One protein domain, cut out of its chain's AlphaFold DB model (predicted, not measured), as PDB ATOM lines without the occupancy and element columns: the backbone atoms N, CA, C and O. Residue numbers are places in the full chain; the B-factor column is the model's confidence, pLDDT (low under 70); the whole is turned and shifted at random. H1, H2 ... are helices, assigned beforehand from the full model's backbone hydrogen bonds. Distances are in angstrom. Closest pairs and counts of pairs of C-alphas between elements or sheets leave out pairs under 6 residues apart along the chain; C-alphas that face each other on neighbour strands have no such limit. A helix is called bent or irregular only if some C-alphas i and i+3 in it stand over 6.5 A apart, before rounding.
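This is residues 253 to 364 of the 490 residues of an uncharacterized protein of Puccinia graminis f. sp. tritici (strain CRL 75-36-700-3 / race SCCL) (UniProt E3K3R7). One long helix, H6, runs the length of one side of the domain, and three shorter helices, H1, H2 and H4, pack on that side of it at steep angles to it, with H2 also meeting both H1 and H4. Two small helices lie at the ends of H4: H3 near its first residues and H5 beyond its last, near H1. The printed part has 112 residues with six named helices, in the order H1 to H6, and no named strand; the class is all helix. It is compact, with a radius of gyration of the C-alphas of 14.2 A, and its spans are 40 by 33 by 25 A.

H6, residues 338 to 363, touches H1, residues 254 to 267, with residues 343 to 348 alone; the closest C-alphas, of Leu 344 and Leu 266, are 6.8 A apart, and the two run opposite ways at a steep tilt of 60 degrees. H4, residues 310 to 320, touches H6 at a steep tilt of 47 degrees, opposite ways, with the C-alphas of His 311 and Ile 348 closest at 6.8 A. H2, residues 277 to 288, touches H6 about perpendicular, at 79 degrees, with the C-alphas of Arg 285 and Glu 355 closest at 6.9 A. H1 touches H2 with residues 257 to 262 alone, about perpendicular at 75 degrees; the closest C-alphas are those of Trp 258 and Ala 280, 4.3 A apart. H2 touches H4 with residues 284 to 288 alone, the C-alphas of Ile 287 and Pro 310 closest at 6.1 A. H3, residues 298 to 303, is close to H4 but not clearly touching, with the C-alphas of Pro 298 and His 311 closest at 6.5 A. H5, residues 323 to 329, is close to H1 but not clearly touching, with the C-alphas of Tyr 329 and Leu 263 closest at 6.6 A. H2 and H5 are apart. Every O i to N i+4 pair is within hydrogen-bond range in H2, H3, H4, H5 and H6; in H1 5 of 10 are.

H6 is 37.1 A from C-alpha 338 at (8.793, 28.689, -23.642) to C-alpha 363 at (-22.429, 48.714, -24.175). H1 begins with C-alpha 254 at (4.211, 58.377, -25.565) and is 20.3 A long; it is irregular, with C-alphas 255 and 258 7.2 A apart. H2 is 16.3 A, H4 15.3 A, H5 10.1 A and H3 8.7 A long.

The two C-alphas farthest apart are those of Lys 332 and Arg 364, at 43.6 A. The printed part has no cut. The link from H4 to H5 is tight and the other links are short. The mean pLDDT of the printed part is 70.3; residues 253 to 283, residue 291 and residues 324 to 335 are under 70.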
ATOM      1  N   PRO A 253       8.942  57.351 -26.070       53.28
ATOM      2  CA  PRO A 253       7.843  58.013 -26.781       53.28
ATOM      3  C   PRO A 253       6.469  57.647 -26.216       53.28
ATOM      4  O   PRO A 253       6.232  56.508 -25.827       53.28
ATOM      5  N   GLU A 254       5.531  58.596 -26.184       53.53
ATOM      6  CA  GLU A 254       4.211  58.377 -25.565       53.53
ATOM      7  C   GLU A 254       3.414  57.235 -26.223       53.53
ATOM      8  O   GLU A 254       2.747  56.470 -25.526       53.53
ATOM      9  N   GLU A 255       3.594  57.055 -27.532       49.66
ATOM     10  CA  GLU A 255       2.999  56.000 -28.364       49.66
ATOM     11  C   GLU A 255       3.459  54.576 -27.992       49.66
ATOM     12  O   GLU A 255       2.729  53.617 -28.233       49.66
ATOM     13  N   GLU A 256       4.623  54.421 -27.352       54.38
ATOM     14  CA  GLU A 256       5.202  53.122 -26.961       54.38
ATOM     15  C   GLU A 256       4.912  52.768 -25.485       54.38
ATOM     16  O   GLU A 256       4.994  51.608 -25.074       54.38
ATOM     17  N   ARG A 257       4.493  53.746 -24.662       60.44
ATOM     18  CA  ARG A 257       4.335  53.592 -23.196       60.44
ATOM     19  C   ARG A 257       3.289  52.572 -22.763       60.44
ATOM     20  O   ARG A 257       3.336  52.095 -21.629       60.44
ATOM     21  N   TRP A 258       2.353  52.206 -23.632       57.25
ATOM     22  CA  TRP A 258       1.372  51.168 -23.320       57.25
ATOM     23  C   TRP A 258       1.997  49.768 -23.259       57.25
ATOM     24  O   TRP A 258       1.606  48.963 -22.411       57.25
ATOM     25  N   LEU A 259       3.022  49.494 -24.073       55.75
ATOM     26  CA  LEU A 259       3.780  48.243 -24.014       55.75
ATOM     27  C   LEU A 259       4.449  48.089 -22.644       55.75
ATOM     28  O   LEU A 259       4.484  46.988 -22.097       55.75
ATOM     29  N   MET A 260       4.880  49.192 -22.024       58.75
ATOM     30  CA  MET A 260       5.438  49.160 -20.671       58.75
ATOM     31  C   MET A 260       4.444  48.722 -19.603       58.75
ATOM     32  O   MET A 260       4.867  48.063 -18.662       58.75
ATOM     33  N   SER A 261       3.140  48.986 -19.725       55.31
ATOM     34  CA  SER A 261       2.162  48.418 -18.780       55.31
ATOM     35  C   SER A 261       2.159  46.885 -18.840       55.31
ATOM     36  O   SER A 261       2.169  46.229 -17.793       55.31
ATOM     37  N   ILE A 262       2.201  46.318 -20.048       56.91
ATOM     38  CA  ILE A 262       2.248  44.869 -20.275       56.91
ATOM     39  C   ILE A 262       3.573  44.300 -19.745       56.91
ATOM     40  O   ILE A 262       3.584  43.317 -19.009       56.91
ATOM     41  N   LEU A 263       4.695  44.956 -20.044       56.88
ATOM     42  CA  LEU A 263       6.041  44.485 -19.701       56.88
ATOM     43  C   LEU A 263       6.366  44.638 -18.205       56.88
ATOM     44  O   LEU A 263       6.972  43.743 -17.621       56.88
ATOM     45  N   ILE A 264       5.877  45.693 -17.542       54.91
ATOM     46  CA  ILE A 264       5.917  45.844 -16.076       54.91
ATOM     47  C   ILE A 264       5.114  44.730 -15.401       54.91
ATOM     48  O   ILE A 264       5.600  44.111 -14.454       54.91
ATOM     49  N   SER A 265       3.920  44.436 -15.921       49.97
ATOM     50  CA  SER A 265       3.048  43.383 -15.382       49.97
ATOM     51  C   SER A 265       3.593  41.967 -15.636       49.97
ATOM     52  O   SER A 265       3.219  41.038 -14.926       49.97
ATOM     53  N   LEU A 266       4.491  41.784 -16.613       51.19
ATOM     54  CA  LEU A 266       5.232  40.531 -16.829       51.19
ATOM     55  C   LEU A 266       6.459  40.401 -15.935       51.19
ATOM     56  O   LEU A 266       6.760  39.310 -15.458       51.19
ATOM     57  N   ASN A 267       7.201  41.493 -15.762       46.25
ATOM     58  CA  ASN A 267       8.520  41.464 -15.141       46.25
ATOM     59  C   ASN A 267       8.483  41.668 -13.617       46.25
ATOM     60  O   ASN A 267       9.534  41.725 -12.980       46.25
ATOM     61  N   SER A 268       7.299  41.811 -13.013       39.41
ATOM     62  CA  SER A 268       7.184  42.080 -11.583       39.41
ATOM     63  C   SER A 268       6.039  41.327 -10.902       39.41
ATOM     64  O   SER A 268       4.911  41.286 -11.378       39.41
ATOM     65  N   GLN A 269       6.324  40.798  -9.708       40.75
ATOM     66  CA  GLN A 269       5.312  40.410  -8.712       40.75
ATOM     67  C   GLN A 269       4.743  41.656  -7.994       40.75
ATOM     68  O   GLN A 269       4.380  41.600  -6.821       40.75
ATOM     69  N   ILE A 270       4.751  42.811  -8.663       37.62
ATOM     70  CA  ILE A 270       4.417  44.119  -8.105       37.62
ATOM     71  C   ILE A 270       3.144  44.584  -8.821       37.62
ATOM     72  O   ILE A 270       3.082  44.499 -10.048       37.62
ATOM     73  N   PRO A 271       2.112  45.053  -8.098       36.38
ATOM     74  CA  PRO A 271       0.900  45.550  -8.736       36.38
ATOM     75  C   PRO A 271       1.229  46.716  -9.689       36.38
ATOM     76  O   PRO A 271       2.079  47.552  -9.362       36.38
ATOM     77  N   PRO A 272       0.578  46.786 -10.865       39.72
ATOM     78  CA  PRO A 272       0.898  47.773 -11.888       39.72
ATOM     79  C   PRO A 272       0.708  49.206 -11.381       39.72
ATOM     80  O   PRO A 272      -0.233  49.518 -10.652       39.72
ATOM     81  N   VAL A 273       1.606  50.101 -11.799       38.72
ATOM     82  CA  VAL A 273       1.561  51.516 -11.411       38.72
ATOM     83  C   VAL A 273       0.341  52.184 -12.072       38.72
ATOM     84  O   VAL A 273       0.226  52.139 -13.302       38.72
ATOM     85  N   PRO A 274      -0.543  52.862 -11.308       40.56
ATOM     86  CA  PRO A 274      -1.841  53.334 -11.807       40.56
ATOM     87  C   PRO A 274      -1.760  54.410 -12.905       40.56
ATOM     88  O   PRO A 274      -2.762  54.708 -13.545       40.56
ATOM     89  N   SER A 275      -0.585  54.992 -13.162       39.97
ATOM     90  CA  SER A 275      -0.383  55.973 -14.236       39.97
ATOM     91  C   SER A 275      -0.118  55.364 -15.619       39.97
ATOM     92  O   SER A 275      -0.136  56.105 -16.596       39.97
ATOM     93  N   VAL A 276       0.161  54.056 -15.723       41.34
ATOM     94  CA  VAL A 276       0.527  53.397 -17.002       41.34
ATOM     95  C   VAL A 276      -0.602  52.504 -17.536       41.34
ATOM     96  O   VAL A 276      -0.728  52.331 -18.747       41.34
ATOM     97  N   GLN A 277      -1.473  51.988 -16.659       50.22
ATOM     98  CA  GLN A 277      -2.651  51.204 -17.062       50.22
ATOM     99  C   GLN A 277      -3.588  51.942 -18.044       50.22
ATOM    100  O   GLN A 277      -3.945  51.331 -19.052       50.22
ATOM    101  N   PRO A 278      -3.921  53.243 -17.865       49.59
ATOM    102  CA  PRO A 278      -4.871  53.928 -18.747       49.59
ATOM    103  C   PRO A 278      -4.420  53.990 -20.213       49.59
ATOM    104  O   PRO A 278      -5.257  53.949 -21.114       49.59
ATOM    105  N   ALA A 279      -3.108  54.048 -20.469       51.00
ATOM    106  CA  ALA A 279      -2.557  54.049 -21.824       51.00
ATOM    107  C   ALA A 279      -2.729  52.681 -22.507       51.00
ATOM    108  O   ALA A 279      -3.156  52.618 -23.660       51.00
ATOM    109  N   ALA A 280      -2.469  51.581 -21.791       55.78
ATOM    110  CA  ALA A 280      -2.659  50.227 -22.317       55.78
ATOM    111  C   ALA A 280      -4.121  49.841 -22.485       55.78
ATOM    112  O   ALA A 280      -4.478  49.275 -23.515       55.78
ATOM    113  N   GLU A 281      -4.979  50.213 -21.542       59.25
ATOM    114  CA  GLU A 281      -6.421  50.075 -21.712       59.25
ATOM    115  C   GLU A 281      -6.912  50.849 -22.942       59.25
ATOM    116  O   GLU A 281      -7.647  50.300 -23.759       59.25
ATOM    117  N   THR A 282      -6.456  52.091 -23.142       61.72
ATOM    118  CA  THR A 282      -6.833  52.899 -24.313       61.72
ATOM    119  C   THR A 282      -6.356  52.261 -25.622       61.72
ATOM    120  O   THR A 282      -7.160  52.090 -26.538       61.72
ATOM    121  N   ALA A 283      -5.091  51.835 -25.711       64.44
ATOM    122  CA  ALA A 283      -4.556  51.163 -26.900       64.44
ATOM    123  C   ALA A 283      -5.297  49.847 -27.211       64.44
ATOM    124  O   ALA A 283      -5.646  49.572 -28.362       64.44
ATOM    125  N   ILE A 284      -5.613  49.051 -26.187       72.25
ATOM    126  CA  ILE A 284      -6.332  47.780 -26.344       72.25
ATOM    127  C   ILE A 284      -7.799  48.010 -26.727       72.25
ATOM    128  O   ILE A 284      -8.306  47.302 -27.599       72.25
ATOM    129  N   ARG A 285      -8.467  49.034 -26.176       71.69
ATOM    130  CA  ARG A 285      -9.807  49.466 -26.616       71.69
ATOM    131  C   ARG A 285      -9.809  49.842 -28.097       71.69
ATOM    132  O   ARG A 285     -10.686  49.380 -28.820       71.69
ATOM    133  N   GLN A 286      -8.804  50.578 -28.578       71.94
ATOM    134  CA  GLN A 286      -8.676  50.879 -30.011       71.94
ATOM    135  C   GLN A 286      -8.509  49.604 -30.857       71.94
ATOM    136  O   GLN A 286      -9.179  49.457 -31.877       71.94
ATOM    137  N   ILE A 287      -7.704  48.629 -30.411       79.56
ATOM    138  CA  ILE A 287      -7.556  47.329 -31.096       79.56
ATOM    139  C   ILE A 287      -8.882  46.549 -31.138       79.56
ATOM    140  O   ILE A 287      -9.214  45.971 -32.173       79.56
ATOM    141  N   LEU A 288      -9.669  46.555 -30.056       80.62
ATOM    142  CA  LEU A 288     -10.995  45.918 -30.007       80.62
ATOM    143  C   LEU A 288     -12.020  46.575 -30.949       80.62
ATOM    144  O   LEU A 288     -12.985  45.920 -31.344       80.62
ATOM    145  N   LEU A 289     -11.817  47.837 -31.324       79.25
ATOM    146  CA  LEU A 289     -12.710  48.601 -32.197       79.25
ATOM    147  C   LEU A 289     -12.209  48.709 -33.647       79.25
ATOM    148  O   LEU A 289     -12.817  49.411 -34.456       79.25
ATOM    149  N   ARG A 290     -11.133  47.998 -34.006       75.44
ATOM    150  CA  ARG A 290     -10.573  48.029 -35.361       75.44
ATOM    151  C   ARG A 290     -11.559  47.528 -36.436       75.44
ATOM    152  O   ARG A 290     -12.189  46.484 -36.244       75.44
ATOM    153  N   PRO A 291     -11.642  48.207 -37.598       68.31
ATOM    154  CA  PRO A 291     -12.523  47.816 -38.703       68.31
ATOM    155  C   PRO A 291     -12.109  46.500 -39.379       68.31
ATOM    156  O   PRO A 291     -12.961  45.730 -39.816       68.31
ATOM    157  N   ASP A 292     -10.808  46.215 -39.443       72.38
ATOM    158  CA  ASP A 292     -10.231  45.026 -40.081       72.38
ATOM    159  C   ASP A 292     -10.208  43.783 -39.173       72.38
ATOM    160  O   ASP A 292      -9.717  42.725 -39.572       72.38
ATOM    161  N   LEU A 293     -10.757  43.887 -37.959       82.38
ATOM    162  CA  LEU A 293     -10.755  42.817 -36.971       82.38
ATOM    163  C   LEU A 293     -11.739  41.696 -37.348       82.38
ATOM    164  O   LEU A 293     -12.939  41.922 -37.522       82.38
ATOM    165  N   GLN A 294     -11.248  40.462 -37.417       83.44
ATOM    166  CA  GLN A 294     -11.980  39.308 -37.954       83.44
ATOM    167  C   GLN A 294     -12.411  38.283 -36.889       83.44
ATOM    168  O   GLN A 294     -13.282  37.460 -37.168       83.44
ATOM    169  N   SER A 295     -11.827  38.310 -35.687       88.50
ATOM    170  CA  SER A 295     -12.226  37.448 -34.560       88.50
ATOM    171  C   SER A 295     -11.809  38.057 -33.219       88.50
ATOM    172  O   SER A 295     -10.676  38.506 -33.063       88.50
ATOM    173  N   TYR A 296     -12.706  38.047 -32.235       86.56
ATOM    174  CA  TYR A 296     -12.481  38.452 -30.845       86.56
ATOM    175  C   TYR A 296     -12.087  37.296 -29.922       86.56
ATOM    176  O   TYR A 296     -11.712  37.544 -28.770       86.56
ATOM    177  N   VAL A 297     -12.244  36.042 -30.350       87.25
ATOM    178  CA  VAL A 297     -12.033  34.851 -29.521       87.25
ATOM    179  C   VAL A 297     -10.754  34.126 -29.973       87.25
ATOM    180  O   VAL A 297     -10.756  33.464 -31.011       87.25
ATOM    181  N   PRO A 298      -9.643  34.168 -29.201       81.38
ATOM    182  CA  PRO A 298      -8.332  33.704 -29.677       81.38
ATOM    183  C   PRO A 298      -8.273  32.246 -30.152       81.38
ATOM    184  O   PRO A 298      -7.451  31.910 -31.003       81.38
ATOM    185  N   HIS A 299      -9.122  31.361 -29.619       81.19
ATOM    186  CA  HIS A 299      -9.175  29.967 -30.065       81.19
ATOM    187  C   HIS A 299      -9.986  29.789 -31.364       81.19
ATOM    188  O   HIS A 299      -9.631  28.927 -32.165       81.19
ATOM    189  N   LYS A 300     -11.018  30.618 -31.613       81.31
ATOM    190  CA  LYS A 300     -11.727  30.680 -32.904       81.31
ATOM    191  C   LYS A 300     -10.788  31.217 -33.982       81.31
ATOM    192  O   LYS A 300     -10.625  30.557 -35.000       81.31
ATOM    193  N   ALA A 301     -10.077  32.314 -33.699       83.62
ATOM    194  CA  ALA A 301      -9.060  32.871 -34.591       83.62
ATOM    195  C   ALA A 301      -8.023  31.818 -35.027       83.62
ATOM    196  O   ALA A 301      -7.793  31.621 -36.216       83.62
ATOM    197  N   LYS A 302      -7.460  31.066 -34.066       83.31
ATOM    198  CA  LYS A 302      -6.510  29.972 -34.343       83.31
ATOM    199  C   LYS A 302      -7.126  28.826 -35.156       83.31
ATOM    200  O   LYS A 302      -6.449  28.289 -36.025       83.31
ATOM    201  N   LYS A 303      -8.381  28.445 -34.879       85.62
ATOM    202  CA  LYS A 303      -9.100  27.371 -35.590       85.62
ATOM    203  C   LYS A 303      -9.411  27.738 -37.044       85.62
ATOM    204  O   LYS A 303      -9.308  26.884 -37.916       85.62
ATOM    205  N   ASP A 304      -9.792  28.987 -37.284       84.50
ATOM    206  CA  ASP A 304     -10.193  29.492 -38.600       84.50
ATOM    207  C   ASP A 304      -9.023  30.122 -39.387       84.50
ATOM    208  O   ASP A 304      -9.253  30.709 -40.441       84.50
ATOM    209  N   HIS A 305      -7.782  30.006 -38.890       83.81
ATOM    210  CA  HIS A 305      -6.569  30.597 -39.477       83.81
ATOM    211  C   HIS A 305      -6.683  32.112 -39.741       83.81
ATOM    212  O   HIS A 305      -6.295  32.618 -40.790       83.81
ATOM    213  N   VAL A 306      -7.235  32.836 -38.764       82.81
ATOM    214  CA  VAL A 306      -7.443  34.287 -38.803       82.81
ATOM    215  C   VAL A 306      -6.338  35.003 -38.029       82.81
ATOM    216  O   VAL A 306      -6.306  34.968 -36.796       82.81
ATOM    217  N   ASP A 307      -5.481  35.724 -38.747       76.19
ATOM    218  CA  ASP A 307      -4.405  36.523 -38.146       76.19
ATOM    219  C   ASP A 307      -4.934  37.809 -37.480       76.19
ATOM    220  O   ASP A 307      -4.445  38.226 -36.426       76.19
ATOM    221  N   MET A 308      -5.999  38.402 -38.038       83.31
ATOM    222  CA  MET A 308      -6.621  39.645 -37.555       83.31
ATOM    223  C   MET A 308      -7.533  39.416 -36.340       83.31
ATOM    224  O   MET A 308      -8.759  39.545 -36.402       83.31
ATOM    225  N   SER A 309      -6.914  39.087 -35.208       87.31
ATOM    226  CA  SER A 309      -7.540  39.037 -33.879       87.31
ATOM    227  C   SER A 309      -6.814  39.970 -32.901       87.31
ATOM    228  O   SER A 309      -5.636  40.251 -33.122       87.31
ATOM    229  N   PRO A 310      -7.430  40.425 -31.788       84.12
ATOM    230  CA  PRO A 310      -6.764  41.329 -30.847       84.12
ATOM    231  C   PRO A 310      -5.450  40.758 -30.307       84.12
ATOM    232  O   PRO A 310      -4.455  41.467 -30.203       84.12
ATOM    233  N   HIS A 311      -5.422  39.449 -30.036       86.19
ATOM    234  CA  HIS A 311      -4.217  38.735 -29.615       86.19
ATOM    235  C   HIS A 311      -3.172  38.653 -30.738       86.19
ATOM    236  O   HIS A 311      -1.982  38.804 -30.467       86.19
ATOM    237  N   GLY A 312      -3.590  38.392 -31.982       83.62
ATOM    238  CA  GLY A 312      -2.690  38.356 -33.140       83.62
ATOM    239  C   GLY A 312      -2.034  39.713 -33.391       83.62
ATOM    240  O   GLY A 312      -0.815  39.792 -33.506       83.62
ATOM    241  N   ILE A 313      -2.828  40.786 -33.358       81.75
ATOM    242  CA  ILE A 313      -2.378  42.172 -33.538       81.75
ATOM    243  C   ILE A 313      -1.427  42.594 -32.411       81.75
ATOM    244  O   ILE A 313      -0.333  43.068 -32.699       81.75
ATOM    245  N   LEU A 314      -1.785  42.365 -31.140       79.31
ATOM    246  CA  LEU A 314      -0.918  42.688 -29.996       79.31
ATOM    247  C   LEU A 314       0.430  41.956 -30.061       79.31
ATOM    248  O   LEU A 314       1.477  42.576 -29.884       79.31
ATOM    249  N   MET A 315       0.416  40.654 -30.368       81.31
ATOM    250  CA  MET A 315       1.649  39.883 -30.557       81.31
ATOM    251  C   MET A 315       2.440  40.329 -31.789       81.31
ATOM    252  O   MET A 315       3.666  40.278 -31.757       81.31
ATOM    253  N   GLY A 316       1.764  40.763 -32.854       79.38
ATOM    254  CA  GLY A 316       2.386  41.314 -34.055       79.38
ATOM    255  C   GLY A 316       3.137  42.612 -33.771       79.38
ATOM    256  O   GLY A 316       4.299  42.718 -34.151       79.38
ATOM    257  N   ILE A 317       2.527  43.546 -33.034       77.69
ATOM    258  CA  ILE A 317       3.174  44.805 -32.632       77.69
ATOM    259  C   ILE A 317       4.406  44.512 -31.764       77.69
ATOM    260  O   ILE A 317       5.516  44.880 -32.136       77.69
ATOM    261  N   LEU A 318       4.253  43.715 -30.697       75.06
ATOM    262  CA  LEU A 318       5.365  43.269 -29.838       75.06
ATOM    263  C   LEU A 318       6.515  42.585 -30.607       75.06
ATOM    264  O   LEU A 318       7.672  42.645 -30.190       75.06
ATOM    265  N   GLN A 319       6.216  41.907 -31.718       77.19
ATOM    266  CA  GLN A 319       7.224  41.281 -32.581       77.19
ATOM    267  C   GLN A 319       7.874  42.256 -33.570       77.19
ATOM    268  O   GLN A 319       9.007  42.003 -33.981       77.19
ATOM    269  N   GLN A 320       7.201  43.346 -33.936       76.81
ATOM    270  CA  GLN A 320       7.715  44.386 -34.835       76.81
ATOM    271  C   GLN A 320       8.573  45.434 -34.113       76.81
ATOM    272  O   GLN A 320       9.379  46.087 -34.770       76.81
ATOM    273  N   GLU A 321       8.471  45.528 -32.783       74.69
ATOM    274  CA  GLU A 321       9.305  46.409 -31.956       74.69
ATOM    275  C   GLU A 321      10.809  46.282 -32.222       74.69
ATOM    276  O   GLU A 321      11.314  45.224 -32.609       74.69
ATOM    277  N   SER A 322      11.560  47.358 -31.978       75.88
ATOM    278  CA  SER A 322      13.001  47.370 -32.251       75.88
ATOM    279  C   SER A 322      13.774  46.345 -31.402       75.88
ATOM    280  O   SER A 322      13.422  46.056 -30.257       75.88
ATOM    281  N   ASP A 323      14.883  45.816 -31.927       74.00
ATOM    282  CA  ASP A 323      15.740  44.898 -31.160       74.00
ATOM    283  C   ASP A 323      16.342  45.566 -29.913       74.00
ATOM    284  O   ASP A 323      16.596  44.885 -28.920       74.00
ATOM    285  N   GLY A 324      16.514  46.894 -29.937       67.88
ATOM    286  CA  GLY A 324      16.881  47.690 -28.765       67.88
ATOM    287  C   GLY A 324      15.789  47.661 -27.694       67.88
ATOM    288  O   GLY A 324      16.066  47.268 -26.564       67.88
ATOM    289  N   PHE A 325      14.542  47.975 -28.063       69.88
ATOM    290  CA  PHE A 325      13.377  47.883 -27.173       69.88
ATOM    291  C   PHE A 325      13.242  46.473 -26.578       69.88
ATOM    292  O   PHE A 325      13.146  46.299 -25.362       69.88
ATOM    293  N   LYS A 326      13.316  45.441 -27.426       69.44
ATOM    294  CA  LYS A 326      13.225  44.036 -27.009       69.44
ATOM    295  C   LYS A 326      14.326  43.653 -26.019       69.44
ATOM    296  O   LYS A 326      14.020  43.078 -24.983       69.44
ATOM    297  N   GLN A 327      15.590  43.991 -26.288       65.62
ATOM    298  CA  GLN A 327      16.702  43.710 -25.365       65.62
ATOM    299  C   GLN A 327      16.597  44.468 -24.034       65.62
ATOM    300  O   GLN A 327      17.200  44.046 -23.047       65.62
ATOM    301  N   MET A 328      15.863  45.583 -24.015       61.09
ATOM    302  CA  MET A 328      15.735  46.468 -22.862       61.09
ATOM    303  C   MET A 328      14.571  46.106 -21.936       61.09
ATOM    304  O   MET A 328      14.681  46.284 -20.722       61.09
ATOM    305  N   TYR A 329      13.472  45.584 -22.491       61.47
ATOM    306  CA  TYR A 329      12.230  45.340 -21.748       61.47
ATOM    307  C   TYR A 329      11.753  43.883 -21.733       61.47
ATOM    308  O   TYR A 329      10.865  43.549 -20.948       61.47
ATOM    309  N   LEU A 330      12.338  43.006 -22.552       68.44
ATOM    310  CA  LEU A 330      12.087  41.563 -22.524       68.44
ATOM    311  C   LEU A 330      13.312  40.832 -21.944       68.44
ATOM    312  O   LEU A 330      14.444  41.293 -22.109       68.44
ATOM    313  N   PRO A 331      13.132  39.674 -21.283       64.31
ATOM    314  CA  PRO A 331      14.256  38.870 -20.821       64.31
ATOM    315  C   PRO A 331      15.209  38.476 -21.954       64.31
ATOM    316  O   PRO A 331      14.811  38.269 -23.105       64.31
ATOM    317  N   LYS A 332      16.489  38.303 -21.612       65.81
ATOM    318  CA  LYS A 332      17.478  37.752 -22.547       65.81
ATOM    319  C   LYS A 332      16.994  36.389 -23.047       65.81
ATOM    320  O   LYS A 332      16.513  35.578 -22.263       65.81
ATOM    321  N   ASP A 333      17.099  36.171 -24.356       66.81
ATOM    322  CA  ASP A 333      16.600  34.970 -25.037       66.81
ATOM    323  C   ASP A 333      15.078  34.706 -24.913       66.81
ATOM    324  O   ASP A 333      14.648  33.572 -25.127       66.81
ATOM    325  N   PHE A 334      14.224  35.719 -24.675       67.81
ATOM    326  CA  PHE A 334      12.758  35.535 -24.561       67.81
ATOM    327  C   PHE A 334      12.110  34.769 -25.734       67.81
ATOM    328  O   PHE A 334      11.127  34.057 -25.544       67.81
ATOM    329  N   HIS A 335      12.670  34.866 -26.947       66.31
ATOM    330  CA  HIS A 335      12.230  34.101 -28.121       66.31
ATOM    331  C   HIS A 335      12.383  32.574 -27.963       66.31
ATOM    332  O   HIS A 335      11.697  31.815 -28.649       66.31
ATOM    333  N   LYS A 336      13.305  32.127 -27.103       71.56
ATOM    334  CA  LYS A 336      13.638  30.720 -26.829       71.56
ATOM    335  C   LYS A 336      12.998  30.218 -25.530       71.56
ATOM    336  O   LYS A 336      12.824  29.011 -25.374       71.56
ATOM    337  N   ASP A 337      12.636  31.116 -24.614       76.00
ATOM    338  CA  ASP A 337      11.993  30.764 -23.348       76.00
ATOM    339  C   ASP A 337      10.490  30.472 -23.532       76.00
ATOM    340  O   ASP A 337       9.632  31.355 -23.627       76.00
ATOM    341  N   ALA A 338      10.162  29.178 -23.545       78.69
ATOM    342  CA  ALA A 338       8.793  28.689 -23.642       78.69
ATOM    343  C   ALA A 338       7.929  28.993 -22.399       78.69
ATOM    344  O   ALA A 338       6.701  29.002 -22.519       78.69
ATOM    345  N   LEU A 339       8.521  29.226 -21.222       74.38
ATOM    346  CA  LEU A 339       7.794  29.642 -20.018       74.38
ATOM    347  C   LEU A 339       7.442  31.125 -20.105       74.38
ATOM    348  O   LEU A 339       6.276  31.475 -19.925       74.38
ATOM    349  N   TYR A 340       8.406  31.974 -20.473       72.75
ATOM    350  CA  TYR A 340       8.151  33.401 -20.667       72.75
ATOM    351  C   TYR A 340       7.110  33.650 -21.763       72.75
ATOM    352  O   TYR A 340       6.161  34.402 -21.550       72.75
ATOM    353  N   LYS A 341       7.205  32.950 -22.903       77.50
ATOM    354  CA  LYS A 341       6.197  33.050 -23.968       77.50
ATOM    355  C   LYS A 341       4.785  32.705 -23.472       77.50
ATOM    356  O   LYS A 341       3.843  33.421 -23.788       77.50
ATOM    357  N   ARG A 342       4.636  31.654 -22.654       79.44
ATOM    358  CA  ARG A 342       3.344  31.290 -22.039       79.44
ATOM    359  C   ARG A 342       2.848  32.347 -21.050       79.44
ATOM    360  O   ARG A 342       1.643  32.569 -20.982       79.44
ATOM    361  N   ALA A 343       3.743  32.982 -20.293       74.50
ATOM    362  CA  ALA A 343       3.389  34.069 -19.380       74.50
ATOM    363  C   ALA A 343       2.914  35.321 -20.141       74.50
ATOM    364  O   ALA A 343       1.886  35.892 -19.784       74.50
ATOM    365  N   LEU A 344       3.601  35.683 -21.232       76.56
ATOM    366  CA  LEU A 344       3.218  36.752 -22.161       76.56
ATOM    367  C   LEU A 344       1.853  36.486 -22.815       76.56
ATOM    368  O   LEU A 344       0.957  37.321 -22.704       76.56
ATOM    369  N   ASP A 345       1.672  35.305 -23.421       80.31
ATOM    370  CA  ASP A 345       0.394  34.877 -24.013       80.31
ATOM    371  C   ASP A 345      -0.744  34.935 -22.967       80.31
ATOM    372  O   ASP A 345      -1.844  35.410 -23.263       80.31
ATOM    373  N   LYS A 346      -0.484  34.494 -21.723       81.00
ATOM    374  CA  LYS A 346      -1.465  34.537 -20.626       81.00
ATOM    375  C   LYS A 346      -1.816  35.968 -20.221       81.00
ATOM    376  O   LYS A 346      -3.001  36.266 -20.111       81.00
ATOM    377  N   LEU A 347      -0.835  36.851 -20.011       77.44
ATOM    378  CA  LEU A 347      -1.119  38.232 -19.615       77.44
ATOM    379  C   LEU A 347      -1.926  38.960 -20.695       77.44
ATOM    380  O   LEU A 347      -2.919  39.609 -20.376       77.44
ATOM    381  N   ILE A 348      -1.540  38.823 -21.967       77.56
ATOM    382  CA  ILE A 348      -2.283  39.413 -23.088       77.56
ATOM    383  C   ILE A 348      -3.727  38.900 -23.101       77.56
ATOM    384  O   ILE A 348      -4.656  39.691 -23.256       77.56
ATOM    385  N   ALA A 349      -3.936  37.597 -22.885       82.69
ATOM    386  CA  ALA A 349      -5.272  37.020 -22.790       82.69
ATOM    387  C   ALA A 349      -6.076  37.548 -21.584       82.69
ATOM    388  O   ALA A 349      -7.270  37.810 -21.735       82.69
ATOM    389  N   ASP A 350      -5.448  37.738 -20.422       79.75
ATOM    390  CA  ASP A 350      -6.103  38.258 -19.216       79.75
ATOM    391  C   ASP A 350      -6.496  39.739 -19.368       79.75
ATOM    392  O   ASP A 350      -7.639  40.094 -19.070       79.75
ATOM    393  N   ILE A 351      -5.613  40.591 -19.911       76.25
ATOM    394  CA  ILE A 351      -5.933  42.005 -20.182       76.25
ATOM    395  C   ILE A 351      -7.040  42.102 -21.243       76.25
ATOM    396  O   ILE A 351      -8.024  42.810 -21.041       76.25
ATOM    397  N   LEU A 352      -6.945  41.338 -22.341       83.50
ATOM    398  CA  LEU A 352      -8.000  41.283 -23.360       83.50
ATOM    399  C   LEU A 352      -9.340  40.801 -22.795       83.50
ATOM    400  O   LEU A 352     -10.389  41.281 -23.219       83.50
ATOM    401  N   LYS A 353      -9.331  39.855 -21.850       86.06
ATOM    402  CA  LYS A 353     -10.543  39.382 -21.173       86.06
ATOM    403  C   LYS A 353     -11.161  40.487 -20.313       86.06
ATOM    404  O   LYS A 353     -12.375  40.678 -20.390       86.06
ATOM    405  N   GLY A 354     -10.345  41.215 -19.547       81.81
ATOM    406  CA  GLY A 354     -10.778  42.377 -18.769       81.81
ATOM    407  C   GLY A 354     -11.393  43.456 -19.659       81.81
ATOM    408  O   GLY A 354     -12.553  43.814 -19.483       81.81
ATOM    409  N   GLU A 355     -10.675  43.881 -20.696       80.00
ATOM    410  CA  GLU A 355     -11.115  44.966 -21.579       80.00
ATOM    411  C   GLU A 355     -12.331  44.615 -22.441       80.00
ATOM    412  O   GLU A 355     -13.227  45.443 -22.609       80.00
ATOM    413  N   LYS A 356     -12.453  43.363 -22.899       85.56
ATOM    414  CA  LYS A 356     -13.704  42.880 -23.503       85.56
ATOM    415  C   LYS A 356     -14.865  42.911 -22.509       85.56
ATOM    416  O   LYS A 356     -15.980  43.237 -22.905       85.56
ATOM    417  N   SER A 357     -14.635  42.574 -21.238       85.88
ATOM    418  CA  SER A 357     -15.676  42.650 -20.206       85.88
ATOM    419  C   SER A 357     -16.088  44.099 -19.938       85.88
ATOM    420  O   SER A 357     -17.281  44.390 -19.919       85.88
ATOM    421  N   ASN A 358     -15.123  45.014 -19.817       80.06
ATOM    422  CA  ASN A 358     -15.357  46.445 -19.612       80.06
ATOM    423  C   ASN A 358     -16.157  47.054 -20.775       80.06
ATOM    424  O   ASN A 358     -17.188  47.690 -20.549       80.06
ATOM    425  N   LEU A 359     -15.751  46.784 -22.022       81.62
ATOM    426  CA  LEU A 359     -16.475  47.214 -23.222       81.62
ATOM    427  C   LEU A 359     -17.908  46.663 -23.264       81.62
ATOM    428  O   LEU A 359     -18.845  47.404 -23.548       81.62
ATOM    429  N   ALA A 360     -18.094  45.382 -22.937       82.75
ATOM    430  CA  ALA A 360     -19.417  44.765 -22.896       82.75
ATOM    431  C   ALA A 360     -20.322  45.380 -21.820       82.75
ATOM    432  O   ALA A 360     -21.509  45.565 -22.070       82.75
ATOM    433  N   THR A 361     -19.784  45.713 -20.643       82.12
ATOM    434  CA  THR A 361     -20.531  46.402 -19.582       82.12
ATOM    435  C   THR A 361     -20.954  47.802 -20.027       82.12
ATOM    436  O   THR A 361     -22.131  48.130 -19.912       82.12
ATOM    437  N   MET A 362     -20.049  48.594 -20.616       80.31
ATOM    438  CA  MET A 362     -20.380  49.931 -21.138       80.31
ATOM    439  C   MET A 362     -21.466  49.890 -22.226       80.31
ATOM    440  O   MET A 362     -22.343  50.748 -22.256       80.31
ATOM    441  N   LEU A 363     -21.444  48.879 -23.100       83.12
ATOM    442  CA  LEU A 363     -22.429  48.714 -24.175       83.12
ATOM    443  C   LEU A 363     -23.766  48.093 -23.734       83.12
ATOM    444  O   LEU A 363     -24.691  48.044 -24.539       83.12
ATOM    445  N   ARG A 364     -23.877  47.619 -22.487       85.81
ATOM    446  CA  ARG A 364     -25.118  47.074 -21.901       85.81
ATOM    447  C   ARG A 364     -25.923  48.093 -21.095       85.81
ATOM    448  O   ARG A 364     -27.001  47.748 -20.620       85.81
TER     449      ARG A 364